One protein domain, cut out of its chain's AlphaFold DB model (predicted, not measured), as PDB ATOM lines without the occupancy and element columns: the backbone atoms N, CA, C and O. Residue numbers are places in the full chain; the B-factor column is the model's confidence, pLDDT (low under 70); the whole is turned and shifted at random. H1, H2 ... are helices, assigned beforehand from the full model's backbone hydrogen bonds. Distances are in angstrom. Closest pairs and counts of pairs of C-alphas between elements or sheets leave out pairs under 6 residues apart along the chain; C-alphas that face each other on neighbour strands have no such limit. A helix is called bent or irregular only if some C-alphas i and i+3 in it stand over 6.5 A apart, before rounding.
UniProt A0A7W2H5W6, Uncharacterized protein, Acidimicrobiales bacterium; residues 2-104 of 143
ATOM      1  N   ALA A   2     132.163 202.639 283.917       66.38
ATOM      2  CA  ALA A   2     133.599 202.665 283.589       66.38
ATOM      3  C   ALA A   2     134.183 201.343 283.026       66.38
ATOM      4  O   ALA A   2     135.303 201.332 282.527       66.38
ATOM      5  N   GLN A   3     133.428 200.238 283.044       71.38
ATOM      6  CA  GLN A   3     133.926 198.930 282.589       71.38
ATOM      7  C   GLN A   3     134.263 198.881 281.077       71.38
ATOM      8  O   GLN A   3     135.342 198.397 280.741       71.38
ATOM      9  N   PRO A   4     133.448 199.431 280.148       73.31
ATOM     10  CA  PRO A   4     133.813 199.501 278.726       73.31
ATOM     11  C   PRO A   4     135.047 200.378 278.468       73.31
ATOM     12  O   PRO A   4     135.865 200.069 277.606       73.31
ATOM     13  N   VAL A   5     135.216 201.447 279.257       76.69
ATOM     14  CA  VAL A   5     136.365 202.360 279.157       76.69
ATOM     15  C   VAL A   5     137.668 201.623 279.461       76.69
ATOM     16  O   VAL A   5     138.649 201.811 278.749       76.69
ATOM     17  N   ALA A   6     137.675 200.732 280.457       76.25
ATOM     18  CA  ALA A   6     138.845 199.913 280.765       76.25
ATOM     19  C   ALA A   6     139.286 199.090 279.540       76.25
ATOM     20  O   ALA A   6     140.433 199.181 279.104       76.25
ATOM     21  N   TYR A   7     138.367 198.339 278.928       77.00
ATOM     22  CA  TYR A   7     138.674 197.514 277.756       77.00
ATOM     23  C   TYR A   7     139.122 198.335 276.538       77.00
ATOM     24  O   TYR A   7     139.971 197.875 275.776       77.00
ATOM     25  N   PHE A   8     138.632 199.569 276.388       78.50
ATOM     26  CA  PHE A   8     139.129 200.490 275.367       78.50
ATOM     27  C   PHE A   8     140.617 200.816 275.562       78.50
ATOM     28  O   PHE A   8     141.393 200.711 274.613       78.50
ATOM     29  N   PHE A   9     141.036 201.131 276.796       77.00
ATOM     30  CA  PHE A   9     142.449 201.365 277.125       77.00
ATOM     31  C   PHE A   9     143.326 200.138 276.873       77.00
ATOM     32  O   PHE A   9     144.473 200.292 276.464       77.00
ATOM     33  N   TRP A  10     142.793 198.931 277.073       78.81
ATOM     34  CA  TRP A  10     143.516 197.700 276.760       78.81
ATOM     35  C   TRP A  10     143.730 197.517 275.251       78.81
ATOM     36  O   TRP A  10     144.835 197.176 274.835       78.81
ATOM     37  N   ILE A  11     142.713 197.788 274.424       78.38
ATOM     38  CA  ILE A  11     142.794 197.638 272.959       78.38
ATOM     39  C   ILE A  11     143.856 198.568 272.356       78.38
ATOM     40  O   ILE A  11     144.615 198.147 271.488       78.38
ATOM     41  N   ILE A  12     143.941 199.814 272.828       82.00
ATOM     42  CA  ILE A  12     144.914 200.800 272.326       82.00
ATOM     43  C   ILE A  12     146.300 200.680 272.972       82.00
ATOM     44  O   ILE A  12     147.218 201.395 272.574       82.00
ATOM     45  N   ALA A  13     146.456 199.828 273.992       79.69
ATOM     46  CA  ALA A  13     147.694 199.744 274.755       79.69
ATOM     47  C   ALA A  13     148.872 199.253 273.907       79.69
ATOM     48  O   ALA A  13     149.995 199.657 274.185       79.69
ATOM     49  N   ASP A  14     148.632 198.378 272.921       74.12
ATOM     50  CA  ASP A  14     149.657 197.780 272.045       74.12
ATOM     51  C   ASP A  14     150.915 197.303 272.813       74.12
ATOM     52  O   ASP A  14     152.058 197.515 272.421       74.12
ATOM     53  N   GLY A  15     150.715 196.729 274.006       71.19
ATOM     54  CA  GLY A  15     151.797 196.246 274.878       71.19
ATOM     55  C   GLY A  15     152.500 197.306 275.743       71.19
ATOM     56  O   GLY A  15     153.395 196.965 276.518       71.19
ATOM     57  N   ARG A  16     152.099 198.581 275.688       84.19
ATOM     58  CA  ARG A  16     152.659 199.659 276.521       84.19
ATOM     59  C   ARG A  16     152.222 199.491 277.976       84.19
ATOM     60  O   ARG A  16     151.055 199.680 278.318       84.19
ATOM     61  N   TYR A  17     153.190 199.211 278.847       80.69
ATOM     62  CA  TYR A  17     152.975 198.929 280.270       80.69
ATOM     63  C   TYR A  17     152.081 199.961 280.979       80.69
ATOM     64  O   TYR A  17     151.122 199.591 281.649       80.69
ATOM     65  N   TYR A  18     152.324 201.260 280.771       84.88
ATOM     66  CA  TYR A  18     151.561 202.329 281.427       84.88
ATOM     67  C   TYR A  18     150.057 202.296 281.107       84.88
ATOM     68  O   TYR A  18     149.234 202.549 281.984       84.88
ATOM     69  N   MET A  19     149.676 201.941 279.876       79.31
ATOM     70  CA  MET A  19     148.265 201.830 279.484       79.31
ATOM     71  C   MET A  19     147.604 200.580 280.081       79.31
ATOM     72  O   MET A  19     146.437 200.628 280.465       79.31
ATOM     73  N   LEU A  20     148.361 199.491 280.248       83.56
ATOM     74  CA  LEU A  20     147.888 198.281 280.928       83.56
ATOM     75  C   LEU A  20     147.676 198.499 282.433       83.56
ATOM     76  O   LEU A  20     146.738 197.939 282.994       83.56
ATOM     77  N   VAL A  21     148.489 199.344 283.075       87.56
ATOM     78  CA  VAL A  21     148.286 199.738 284.481       87.56
ATOM     79  C   VAL A  21     146.977 200.515 284.644       87.56
ATOM     80  O   VAL A  21     146.197 200.213 285.544       87.56
ATOM     81  N   ILE A  22     146.694 201.465 283.745       86.25
ATOM     82  CA  ILE A  22     145.426 202.216 283.744       86.25
ATOM     83  C   ILE A  22     144.243 201.269 283.526       86.25
ATOM     84  O   ILE A  22     143.258 201.338 284.259       86.25
ATOM     85  N   PHE A  23     144.355 200.348 282.566       84.69
ATOM     86  CA  PHE A  23     143.358 199.300 282.358       84.69
ATOM     87  C   PHE A  23     143.115 198.482 283.628       84.69
ATOM     88  O   PHE A  23     141.966 198.347 284.040       84.69
ATOM     89  N   ALA A  24     144.168 197.959 284.260       86.81
ATOM     90  CA  ALA A  24     144.047 197.117 285.445       86.81
ATOM     91  C   ALA A  24     143.406 197.872 286.618       86.81
ATOM     92  O   ALA A  24     142.545 197.320 287.300       86.81
ATOM     93  N   ALA A  25     143.763 199.144 286.816       89.62
ATOM     94  CA  ALA A  25     143.162 199.992 287.841       89.62
ATOM     95  C   ALA A  25     141.671 200.254 287.571       89.62
ATOM     96  O   ALA A  25     140.843 200.096 288.471       89.62
ATOM     97  N   LEU A  26     141.307 200.606 286.333       87.50
ATOM     98  CA  LEU A  26     139.912 200.846 285.947       87.50
ATOM     99  C   LEU A  26     139.074 199.568 286.018       87.50
ATOM    100  O   LEU A  26     137.951 199.595 286.525       87.50
ATOM    101  N   LEU A  27     139.617 198.447 285.543       85.38
ATOM    102  CA  LEU A  27     138.966 197.146 285.618       85.38
ATOM    103  C   LEU A  27     138.772 196.734 287.078       85.38
ATOM    104  O   LEU A  27     137.669 196.359 287.455       85.38
ATOM    105  N   GLY A  28     139.803 196.873 287.916       85.50
ATOM    106  CA  GLY A  28     139.738 196.554 289.339       85.50
ATOM    107  C   GLY A  28     138.706 197.396 290.087       85.50
ATOM    108  O   GLY A  28     137.887 196.848 290.818       85.50
ATOM    109  N   LEU A  29     138.681 198.712 289.857       88.94
ATOM    110  CA  LEU A  29     137.714 199.609 290.492       88.94
ATOM    111  C   LEU A  29     136.276 199.274 290.077       88.94
ATOM    112  O   LEU A  29     135.371 199.231 290.907       88.94
ATOM    113  N   THR A  30     136.058 199.040 288.785       84.25
ATOM    114  CA  THR A  30     134.710 198.808 288.249       84.25
ATOM    115  C   THR A  30     134.178 197.429 288.586       84.25
ATOM    116  O   THR A  30     133.032 197.313 289.012       84.25
ATOM    117  N   TYR A  31     135.013 196.403 288.453       82.62
ATOM    118  CA  TYR A  31     134.665 195.039 288.820       82.62
ATOM    119  C   TYR A  31     134.517 194.889 290.339       82.62
ATOM    120  O   TYR A  31     133.550 194.297 290.809       82.62
ATOM    121  N   GLY A  32     135.413 195.501 291.118       82.94
ATOM    122  CA  GLY A  32     135.312 195.536 292.577       82.94
ATOM    123  C   GLY A  32     134.035 196.231 293.048       82.94
ATOM    124  O   GLY A  32     133.334 195.704 293.909       82.94
ATOM    125  N   GLY A  33     133.680 197.362 292.431       84.25
ATOM    126  CA  GLY A  33     132.420 198.055 292.701       84.25
ATOM    127  C   GLY A  33     131.188 197.214 292.361       84.25
ATOM    128  O   GLY A  33     130.243 197.179 293.142       84.25
ATOM    129  N   PHE A  34     131.208 196.487 291.240       80.94
ATOM    130  CA  PHE A  34     130.128 195.570 290.870       80.94
ATOM    131  C   PHE A  34     129.908 194.484 291.932       80.94
ATOM    132  O   PHE A  34     128.777 194.284 292.371       80.94
ATOM    133  N   VAL A  35     130.975 193.824 292.389       82.50
ATOM    134  CA  VAL A  35     130.875 192.760 293.402       82.50
ATOM    135  C   VAL A  35     130.434 193.316 294.759       82.50
ATOM    136  O   VAL A  35     129.590 192.710 295.415       82.50
ATOM    137  N   ALA A  36     130.957 194.476 295.163       85.19
ATOM    138  CA  ALA A  36     130.603 195.110 296.432       85.19
ATOM    139  C   ALA A  36     129.125 195.529 296.489       85.19
ATOM    140  O   ALA A  36     128.473 195.354 297.515       85.19
ATOM    141  N   LEU A  37     128.590 196.049 295.381       83.44
ATOM    142  CA  LEU A  37     127.200 196.504 295.293       83.44
ATOM    143  C   LEU A  37     126.209 195.362 295.025       83.44
ATOM    144  O   LEU A  37     125.023 195.524 295.294       83.44
ATOM    145  N   ALA A  38     126.659 194.212 294.512       79.19
ATOM    146  CA  ALA A  38     125.774 193.113 294.125       79.19
ATOM    147  C   ALA A  38     124.887 192.628 295.282       79.19
ATOM    148  O   ALA A  38     123.690 192.432 295.086       79.19
ATOM    149  N   GLY A  39     125.443 192.473 296.487       77.38
ATOM    150  CA  GLY A  39     124.678 192.019 297.654       77.38
ATOM    151  C   GLY A  39     123.610 193.021 298.096       77.38
ATOM    152  O   GLY A  39     122.480 192.629 298.375       77.38
ATOM    153  N   ASP A  40     123.950 194.309 298.093       81.81
ATOM    154  CA  ASP A  40     123.052 195.391 298.504       81.81
ATOM    155  C   ASP A  40     121.902 195.568 297.498       81.81
ATOM    156  O   ASP A  40     120.736 195.667 297.866       81.81
ATOM    157  N   VAL A  41     122.209 195.471 296.201       80.06
ATOM    158  CA  VAL A  41     121.212 195.487 295.122       80.06
ATOM    159  C   VAL A  41     120.286 194.272 295.204       80.06
ATOM    160  O   VAL A  41     119.076 194.414 295.051       80.06
ATOM    161  N   VAL A  42     120.814 193.075 295.466       80.06
ATOM    162  CA  VAL A  42     119.983 191.870 295.613       80.06
ATOM    163  C   VAL A  42     119.066 191.988 296.832       80.06
ATOM    164  O   VAL A  42     117.877 191.693 296.715       80.06
ATOM    165  N   ALA A  43     119.585 192.470 297.964       79.06
ATOM    166  CA  ALA A  43     118.787 192.741 299.158       79.06
ATOM    167  C   ALA A  43     117.699 193.786 298.886       79.06
ATOM    168  O   ALA A  43     116.556 193.606 299.306       79.06
ATOM    169  N   PHE A  44     118.045 194.841 298.143       77.56
ATOM    170  CA  PHE A  44     117.119 195.891 297.753       77.56
ATOM    171  C   PHE A  44     116.013 195.360 296.839       77.56
ATOM    172  O   PHE A  44     114.859 195.610 297.125       77.56
ATOM    173  N   TYR A  45     116.306 194.604 295.776       74.19
ATOM    174  CA  TYR A  45     115.271 194.173 294.820       74.19
ATOM    175  C   TYR A  45     114.447 192.961 295.269       74.19
ATOM    176  O   TYR A  45     113.270 192.872 294.921       74.19
ATOM    177  N   PHE A  46     115.046 192.017 295.997       74.81
ATOM    178  CA  PHE A  46     114.412 190.734 296.323       74.81
ATOM    179  C   PHE A  46     114.063 190.578 297.809       74.81
ATOM    180  O   PHE A  46     113.376 189.625 298.176       74.81
ATOM    181  N   GLY A  47     114.485 191.517 298.660       72.44
ATOM    182  CA  GLY A  47     114.270 191.464 300.103       72.44
ATOM    183  C   GLY A  47     115.207 190.492 300.829       72.44
ATOM    184  O   GLY A  47     116.032 189.793 300.240       72.44
ATOM    185  N   LEU A  48     115.089 190.455 302.160       77.00
ATOM    186  CA  LEU A  48     115.972 189.661 303.030       77.00
ATOM    187  C   LEU A  48     115.555 188.183 303.126       77.00
ATOM    188  O   LEU A  48     116.385 187.311 303.395       77.00
ATOM    189  N   VAL A  49     114.273 187.879 302.894       74.44
ATOM    190  CA  VAL A  49     113.742 186.512 302.971       74.44
ATOM    191  C   VAL A  49     114.142 185.745 301.711       74.44
ATOM    192  O   VAL A  49     113.699 186.060 300.615       74.44
ATOM    193  N   GLY A  50     114.986 184.721 301.865       71.69
ATOM    194  CA  GLY A  50     115.465 183.912 300.737       71.69
ATOM    195  C   GLY A  50     116.674 184.494 299.994       71.69
ATOM    196  O   GLY A  50     117.059 183.958 298.953       71.69
ATOM    197  N   ILE A  51     117.327 185.526 300.545       81.75
ATOM    198  CA  ILE A  51     118.479 186.192 299.917       81.75
ATOM    199  C   ILE A  51     119.623 185.221 299.586       81.75
ATOM    200  O   ILE A  51     120.273 185.354 298.552       81.75
ATOM    201  N   GLY A  52     119.823 184.190 300.414       80.94
ATOM    202  CA  GLY A  52     120.822 183.148 300.182       80.94
ATOM    203  C   GLY A  52     120.538 182.295 298.942       80.94
ATOM    204  O   GLY A  52     121.471 181.945 298.225       80.94
ATOM    205  N   ALA A  53     119.268 182.011 298.633       82.56
ATOM    206  CA  ALA A  53     118.894 181.229 297.453       82.56
ATOM    207  C   ALA A  53     119.067 182.041 296.159       82.56
ATOM    208  O   ALA A  53     119.627 181.538 295.186       82.56
ATOM    209  N   VAL A  54     118.652 183.313 296.168       81.62
ATOM    210  CA  VAL A  54     118.811 184.233 295.025       81.62
ATOM    211  C   VAL A  54     120.292 184.495 294.752       81.62
ATOM    212  O   VAL A  54     120.765 184.318 293.629       81.62
ATOM    213  N   THR A  55     121.046 184.830 295.798       83.25
ATOM    214  CA  THR A  55     122.495 185.062 295.718       83.25
ATOM    215  C   THR A  55     123.239 183.790 295.300       83.25
ATOM    216  O   THR A  55     124.147 183.849 294.473       83.25
ATOM    217  N   GLY A  56     122.819 182.622 295.798       84.12
ATOM    218  CA  GLY A  56     123.361 181.324 295.397       84.12
ATOM    219  C   GLY A  56     123.157 181.023 293.911       84.12
ATOM    220  O   GLY A  56     124.099 180.605 293.241       84.12
ATOM    221  N   MET A  57     121.970 181.301 293.361       87.06
ATOM    222  CA  MET A  57     121.703 181.157 291.923       87.06
ATOM    223  C   MET A  57     122.536 182.131 291.080       87.06
ATOM    224  O   MET A  57     123.122 181.725 290.076       87.06
ATOM    225  N   LEU A  58     122.647 183.393 291.507       84.31
ATOM    226  CA  LEU A  58     123.502 184.399 290.867       84.31
ATOM    227  C   LEU A  58     124.963 183.942 290.799       84.31
ATOM    228  O   LEU A  58     125.574 183.965 289.727       84.31
ATOM    229  N   PHE A  59     125.513 183.467 291.918       84.00
ATOM    230  CA  PHE A  59     126.877 182.948 291.948       84.00
ATOM    231  C   PHE A  59     127.036 181.651 291.163       84.00
ATOM    232  O   PHE A  59     128.077 181.460 290.540       84.00
ATOM    233  N   PHE A  60     126.019 180.790 291.124       88.00
ATOM    234  CA  PHE A  60     126.045 179.588 290.299       88.00
ATOM    235  C   PHE A  60     126.159 179.931 288.808       88.00
ATOM    236  O   PHE A  60     127.054 179.422 288.135       88.00
ATOM    237  N   TYR A  61     125.324 180.842 288.298       85.56
ATOM    238  CA  TYR A  61     125.420 181.301 286.907       85.56
ATOM    239  C   TYR A  61     126.764 181.979 286.614       85.56
ATOM    240  O   TYR A  61     127.373 181.714 285.576       85.56
ATOM    241  N   SER A  62     127.268 182.798 287.543       83.88
ATOM    242  CA  SER A  62     128.597 183.414 287.429       83.88
ATOM    243  C   SER A  62     129.721 182.371 287.388       83.88
ATOM    244  O   SER A  62     130.656 182.480 286.590       83.88
ATOM    245  N   GLY A  63     129.634 181.341 288.230       84.94
ATOM    246  CA  GLY A  63     130.581 180.231 288.273       84.94
ATOM    247  C   GLY A  63     130.538 179.401 286.995       84.94
ATOM    248  O   GLY A  63     131.583 179.093 286.429       84.94
ATOM    249  N   PHE A  64     129.345 179.121 286.473       90.50
ATOM    250  CA  PHE A  64     129.167 178.416 285.206       90.50
ATOM    251  C   PHE A  64     129.754 179.199 284.023       90.50
ATOM    252  O   PHE A  64     130.481 178.641 283.201       90.50
ATOM    253  N   GLY A  65     129.525 180.515 283.976       83.19
ATOM    254  CA  GLY A  65     130.170 181.395 283.001       83.19
ATOM    255  C   GLY A  65     131.698 181.383 283.116       83.19
ATOM    256  O   GLY A  65     132.391 181.373 282.102       83.19
ATOM    257  N   SER A  66     132.229 181.299 284.337       83.94
ATOM    258  CA  SER A  66     133.675 181.207 284.595       83.94
ATOM    259  C   SER A  66     134.265 179.828 284.290       83.94
ATOM    260  O   SER A  66     135.462 179.724 284.048       83.94
ATOM    261  N   LEU A  67     133.452 178.772 284.276       89.62
ATOM    262  CA  LEU A  67     133.875 177.431 283.878       89.62
ATOM    263  C   LEU A  67     134.039 177.335 282.358       89.62
ATOM    264  O   LEU A  67     134.998 176.745 281.872       89.62
ATOM    265  N   ILE A  68     133.099 177.917 281.613       89.31
ATOM    266  CA  ILE A  68     133.037 177.794 280.152       89.31
ATOM    267  C   ILE A  68     133.802 178.920 279.443       89.31
ATOM    268  O   ILE A  68     134.397 178.703 278.389       89.31
ATOM    269  N   GLY A  69     133.816 180.122 280.021       82.38
ATOM    270  CA  GLY A  69     134.415 181.314 279.423       82.38
ATOM    271  C   GLY A  69     135.910 181.174 279.111       82.38
ATOM    272  O   GLY A  69     136.282 181.356 277.952       82.38
ATOM    273  N   PRO A  70     136.779 180.838 280.085       85.94
ATOM    274  CA  PRO A  70     138.220 180.742 279.861       85.94
ATOM    275  C   PRO A  70     138.621 179.689 278.815       85.94
ATOM    276  O   PRO A  70     139.426 180.038 277.952       85.94
ATOM    277  N   PRO A  71     138.055 178.462 278.795       86.62
ATOM    278  CA  PRO A  71     138.324 177.502 277.723       86.62
ATOM    279  C   PRO A  71     137.940 178.016 276.332       86.62
ATOM    280  O   PRO A  71     138.729 177.893 275.399       86.62
ATOM    281  N   ILE A  72     136.759 178.632 276.188       83.75
ATOM    282  CA  ILE A  72     136.310 179.190 274.904       83.75
ATOM    283  C   ILE A  72     137.225 180.334 274.465       83.75
ATOM    284  O   ILE A  72     137.661 180.369 273.317       83.75
ATOM    285  N   VAL A  73     137.546 181.263 275.368       81.12
ATOM    286  CA  VAL A  73     138.417 182.407 275.067       81.12
ATOM    287  C   VAL A  73     139.829 181.953 274.710       81.12
ATOM    288  O   VAL A  73     140.394 182.484 273.758       81.12
ATOM    289  N   GLY A  74     140.381 180.973 275.429       79.38
ATOM    290  CA  GLY A  74     141.680 180.378 275.119       79.38
ATOM    291  C   GLY A  74     141.684 179.735 273.736       79.38
ATOM    292  O   GLY A  74     142.518 180.074 272.906       79.38
ATOM    293  N   PHE A  75     140.671 178.922 273.434       81.69
ATOM    294  CA  PHE A  75     140.522 178.303 272.119       81.69
ATOM    295  C   PHE A  75     140.387 179.332 270.984       81.69
ATOM    296  O   PHE A  75     141.034 179.196 269.946       81.69
ATOM    297  N   LEU A  76     139.591 180.394 271.172       76.12
ATOM    298  CA  LEU A  76     139.507 181.486 270.197       76.12
ATOM    299  C   LEU A  76     140.839 182.226 270.048       76.12
ATOM    300  O   LEU A  76     141.195 182.588 268.928       76.12
ATOM    301  N   ALA A  77     141.561 182.460 271.146       73.75
ATOM    302  CA  ALA A  77     142.864 183.113 271.121       73.75
ATOM    303  C   ALA A  77     143.908 182.276 270.370       73.75
ATOM    304  O   ALA A  77     144.703 182.851 269.630       73.75
ATOM    305  N   ASP A  78     143.854 180.950 270.499       77.50
ATOM    306  CA  ASP A  78     144.744 180.015 269.806       77.50
ATOM    307  C   ASP A  78     144.443 179.929 268.297       77.50
ATOM    308  O   ASP A  78     145.357 179.821 267.479       77.50
ATOM    309  N   LEU A  79     143.166 180.024 267.907       72.69
ATOM    310  CA  LEU A  79     142.732 180.065 266.502       72.69
ATOM    311  C   LEU A  79     142.980 181.420 265.829       72.69
ATOM    312  O   LEU A  79     143.162 181.488 264.613       72.69
ATOM    313  N   SER A  80     142.948 182.510 266.595       62.25
ATOM    314  CA  SER A  80     143.091 183.863 266.067       62.25
ATOM    315  C   SER A  80     144.552 184.315 266.078       62.25
ATOM    316  O   SER A  80     145.147 184.514 267.130       62.25
ATOM    317  N   THR A  81     145.124 184.626 264.914       60.16
ATOM    318  CA  THR A  81     146.419 185.338 264.843       60.16
ATOM    319  C   THR A  81     146.325 186.770 265.410       60.16
ATOM    320  O   THR A  81     147.339 187.425 265.637       60.16
ATOM    321  N   LEU A  82     145.103 187.265 265.659       56.47
ATOM    322  CA  LEU A  82     144.793 188.604 266.158       56.47
ATOM    323  C   LEU A  82     144.144 188.529 267.550       56.47
ATOM    324  O   LEU A  82     142.941 188.311 267.676       56.47
ATOM    325  N   ARG A  83     144.926 188.827 268.599       62.25
ATOM    326  CA  ARG A  83     144.512 188.892 270.026       62.25
ATOM    327  C   ARG A  83     143.322 189.822 270.328       62.25
ATOM    328  O   ARG A  83     142.817 189.845 271.446       62.25
ATOM    329  N   ILE A  84     142.890 190.605 269.345       64.00
ATOM    330  CA  ILE A  84     141.821 191.601 269.439       64.00
ATOM    331  C   ILE A  84     140.441 190.930 269.485       64.00
ATOM    332  O   ILE A  84     139.521 191.483 270.085       64.00
ATOM    333  N   LEU A  85     140.284 189.733 268.907       69.88
ATOM    334  CA  LEU A  85     138.987 189.059 268.795       69.88
ATOM    335  C   LEU A  85     138.335 188.738 270.161       69.88
ATOM    336  O   LEU A  85     137.198 189.167 270.381       69.88
ATOM    337  N   PRO A  86     139.017 188.069 271.115       66.88
ATOM    338  CA  PRO A  86     138.427 187.798 272.426       66.88
ATOM    339  C   PRO A  86     138.159 189.071 273.240       66.88
ATOM    340  O   PRO A  86     137.124 189.169 273.899       66.88
ATOM    341  N   VAL A  87     139.027 190.084 273.169       70.94
ATOM    342  CA  VAL A  87     138.808 191.330 273.928       70.94
ATOM    343  C   VAL A  87     137.708 192.194 273.319       70.94
ATOM    344  O   VAL A  87     136.934 192.800 274.057       70.94
ATOM    345  N   GLY A  88     137.557 192.182 271.994       71.88
ATOM    346  CA  GLY A  88     136.422 192.798 271.313       71.88
ATOM    347  C   GLY A  88     135.088 192.189 271.751       71.88
ATOM    348  O   GLY A  88     134.151 192.928 272.044       71.88
ATOM    349  N   ALA A  89     135.007 190.862 271.886       74.06
ATOM    350  CA  ALA A  89     133.796 190.192 272.363       74.06
ATOM    351  C   ALA A  89     133.414 190.631 273.789       74.06
ATOM    352  O   ALA A  89     132.255 190.960 274.055       74.06
ATOM    353  N   VAL A  90     134.394 190.714 274.694       74.00
ATOM    354  CA  VAL A  90     134.169 191.190 276.068       74.00
ATOM    355  C   VAL A  90     133.780 192.672 276.087       74.00
ATOM    356  O   VAL A  90     132.872 193.057 276.825       74.00
ATOM    357  N   PHE A  91     134.398 193.504 275.243       75.31
ATOM    358  CA  PHE A  91     134.044 194.917 275.094       75.31
ATOM    359  C   PHE A  91     132.594 195.101 274.624       75.31
ATOM    360  O   PHE A  91     131.861 195.914 275.192       75.31
ATOM    361  N   VAL A  92     132.154 194.331 273.625       80.38
ATOM    362  CA  VAL A  92     130.772 194.365 273.123       80.38
ATOM    363  C   VAL A  92     129.793 193.942 274.215       80.38
ATOM    364  O   VAL A  92     128.802 194.635 274.444       80.38
ATOM    365  N   MET A  93     130.095 192.869 274.945       78.75
ATOM    366  CA  MET A  93     129.240 192.395 276.034       78.75
ATOM    367  C   MET A  93     129.144 193.413 277.180       78.75
ATOM    368  O   MET A  93     128.054 193.698 277.676       78.75
ATOM    369  N   ALA A  94     130.267 194.030 277.561       76.31
ATOM    370  CA  ALA A  94     130.292 195.095 278.562       76.31
ATOM    371  C   ALA A  94     129.504 196.336 278.106       76.31
ATOM    372  O   ALA A  94     128.826 196.974 278.914       76.31
ATOM    373  N   SER A  95     129.568 196.667 276.815       76.81
ATOM    374  CA  SER A  95     128.826 197.784 276.220       76.81
ATOM    375  C   SER A  95     127.322 197.512 276.194       76.81
ATOM    376  O   SER A  95     126.541 198.376 276.585       76.81
ATOM    377  N   LEU A  96     126.909 196.294 275.829       82.88
ATOM    378  CA  LEU A  96     125.517 195.846 275.917       82.88
ATOM    379  C   LEU A  96     124.991 195.942 277.350       82.88
ATOM    380  O   LEU A  96     123.929 196.519 277.569       82.88
ATOM    381  N   GLY A  97     125.757 195.460 278.333       73.00
ATOM    382  CA  GLY A  97     125.400 195.593 279.747       73.00
ATOM    383  C   GLY A  97     125.227 197.054 280.176       73.00
ATOM    384  O   GLY A  97     124.261 197.391 280.856       73.00
ATOM    385  N   ALA A  98     126.111 197.948 279.727       74.00
ATOM    386  CA  ALA A  98     125.982 199.379 279.994       74.00
ATOM    387  C   ALA A  98     124.723 199.991 279.351       74.00
ATOM    388  O   ALA A  98     124.055 200.798 279.993       74.00
ATOM    389  N   ILE A  99     124.375 199.587 278.125       79.19
ATOM    390  CA  ILE A  99     123.161 200.038 277.427       79.19
ATOM    391  C   ILE A  99     121.902 199.551 278.151       79.19
ATOM    392  O   ILE A  99     120.977 200.337 278.349       79.19
ATOM    393  N   VAL A 100     121.865 198.289 278.586       77.94
ATOM    394  CA  VAL A 100     120.738 197.740 279.359       77.94
ATOM    395  C   VAL A 100     120.570 198.495 280.673       77.94
ATOM    396  O   VAL A 100     119.463 198.909 280.992       77.94
ATOM    397  N   LEU A 101     121.657 198.761 281.401       70.25
ATOM    398  CA  LEU A 101     121.602 199.550 282.637       70.25
ATOM    399  C   LEU A 101     121.152 201.001 282.410       70.25
ATOM    400  O   LEU A 101     120.535 201.590 283.287       70.25
ATOM    401  N   LEU A 102     121.459 201.580 281.247       71.31
ATOM    402  CA  LEU A 102     121.029 202.929 280.868       71.31
ATOM    403  C   LEU A 102     119.560 203.007 280.446       71.31
ATOM    404  O   LEU A 102     118.932 204.051 280.596       71.31
ATOM    405  N   THR A 103     119.033 201.928 279.871       74.69
ATOM    406  CA  THR A 103     117.661 201.865 279.345       74.69
ATOM    407  C   THR A 103     116.673 201.278 280.349       74.69
ATOM    408  O   THR A 103     115.491 201.624 280.320       74.69
ATOM    409  N   ALA A 104     117.140 200.452 281.285       69.94
ATOM    410  CA  ALA A 104     116.364 199.998 282.427       69.94
ATOM    411  C   ALA A 104     116.154 201.174 283.395       69.94
ATOM    412  O   ALA A 104     117.056 201.589 284.116       69.94
TER     413      ALA A 104
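Overview. This is residues 2 to 104 of the 143 residues of an uncharacterized protein of Acidimicrobiales bacterium (UniProt A0A7W2H5W6). This is a loose, open frame of helices: two long bent helices, H2 and H3, meet near residues 47 to 50 and otherwise stay apart, and H4 runs back from the far end of H3 to H1, which lies between H2a and H4. The class is all helix: 103 residues are printed, with four named helices in the order H1, H2, H3, H4 and no named strand. The radius of gyration of the C-alphas is 16.1 A, and the elongated outline spans 49 by 27 by 25 A.

Arrangement. H1, residues 3 to 11, forms a helical hairpin with H2a, residues 17 to 36, at a shallow tilt of 21 degrees; their closest C-alphas, of Ala 6 and Phe 23, are 4.8 A apart. H2, residues 17 to 46, was assigned as one helix by its hydrogen bonds but is bent, with C-alphas 36 and 39 6.8 A apart; its second arm is H2b, residues 39 to 46. H3, residues 51 to 79, likewise assigned as one helix, is bent, with C-alphas 67 and 70 6.8 A apart, into H3a, residues 51 to 67, and H3b, residues 70 to 79. H2b touches residues 51 to 55 alone of H3a, at a steep tilt of 61 degrees, closest at the C-alphas of Ala 43 and Ile 51, 6.6 A. H4, residues 84 to 103, touches H3b with residues 85 to 86 alone, closest at the C-alphas of Val 73 and Pro 86, 6.0 A. H4 also touches H1, opposite ways at a shallow tilt of 21 degrees, with the C-alphas of Pro 4 and Ala 94 closest at 5.6 A. H2a and H3a are apart. In H2a, H2b, H3a, H3b and H4 every O i to N i+4 pair is within hydrogen-bond range, and in H1 4 of 5 are.

Along the chain. H1 begins at C-alpha 3, (133.926, 198.930, 282.589). H2a is 27.9 A long, H3a 23.9 A and H4 28.1 A; H4 ends at C-alpha 103, (117.661, 201.865, 279.345).

Size, cuts and confidence. The C-alphas of Val 49 and Thr 81, 50.2 A apart, are the two farthest apart. The printed part has no cut, and the three links are tight. Residues 59 to 71 and 99 to 104 stand free. The model's pLDDT is under 70 at residues 2, 80 to 86 and 104.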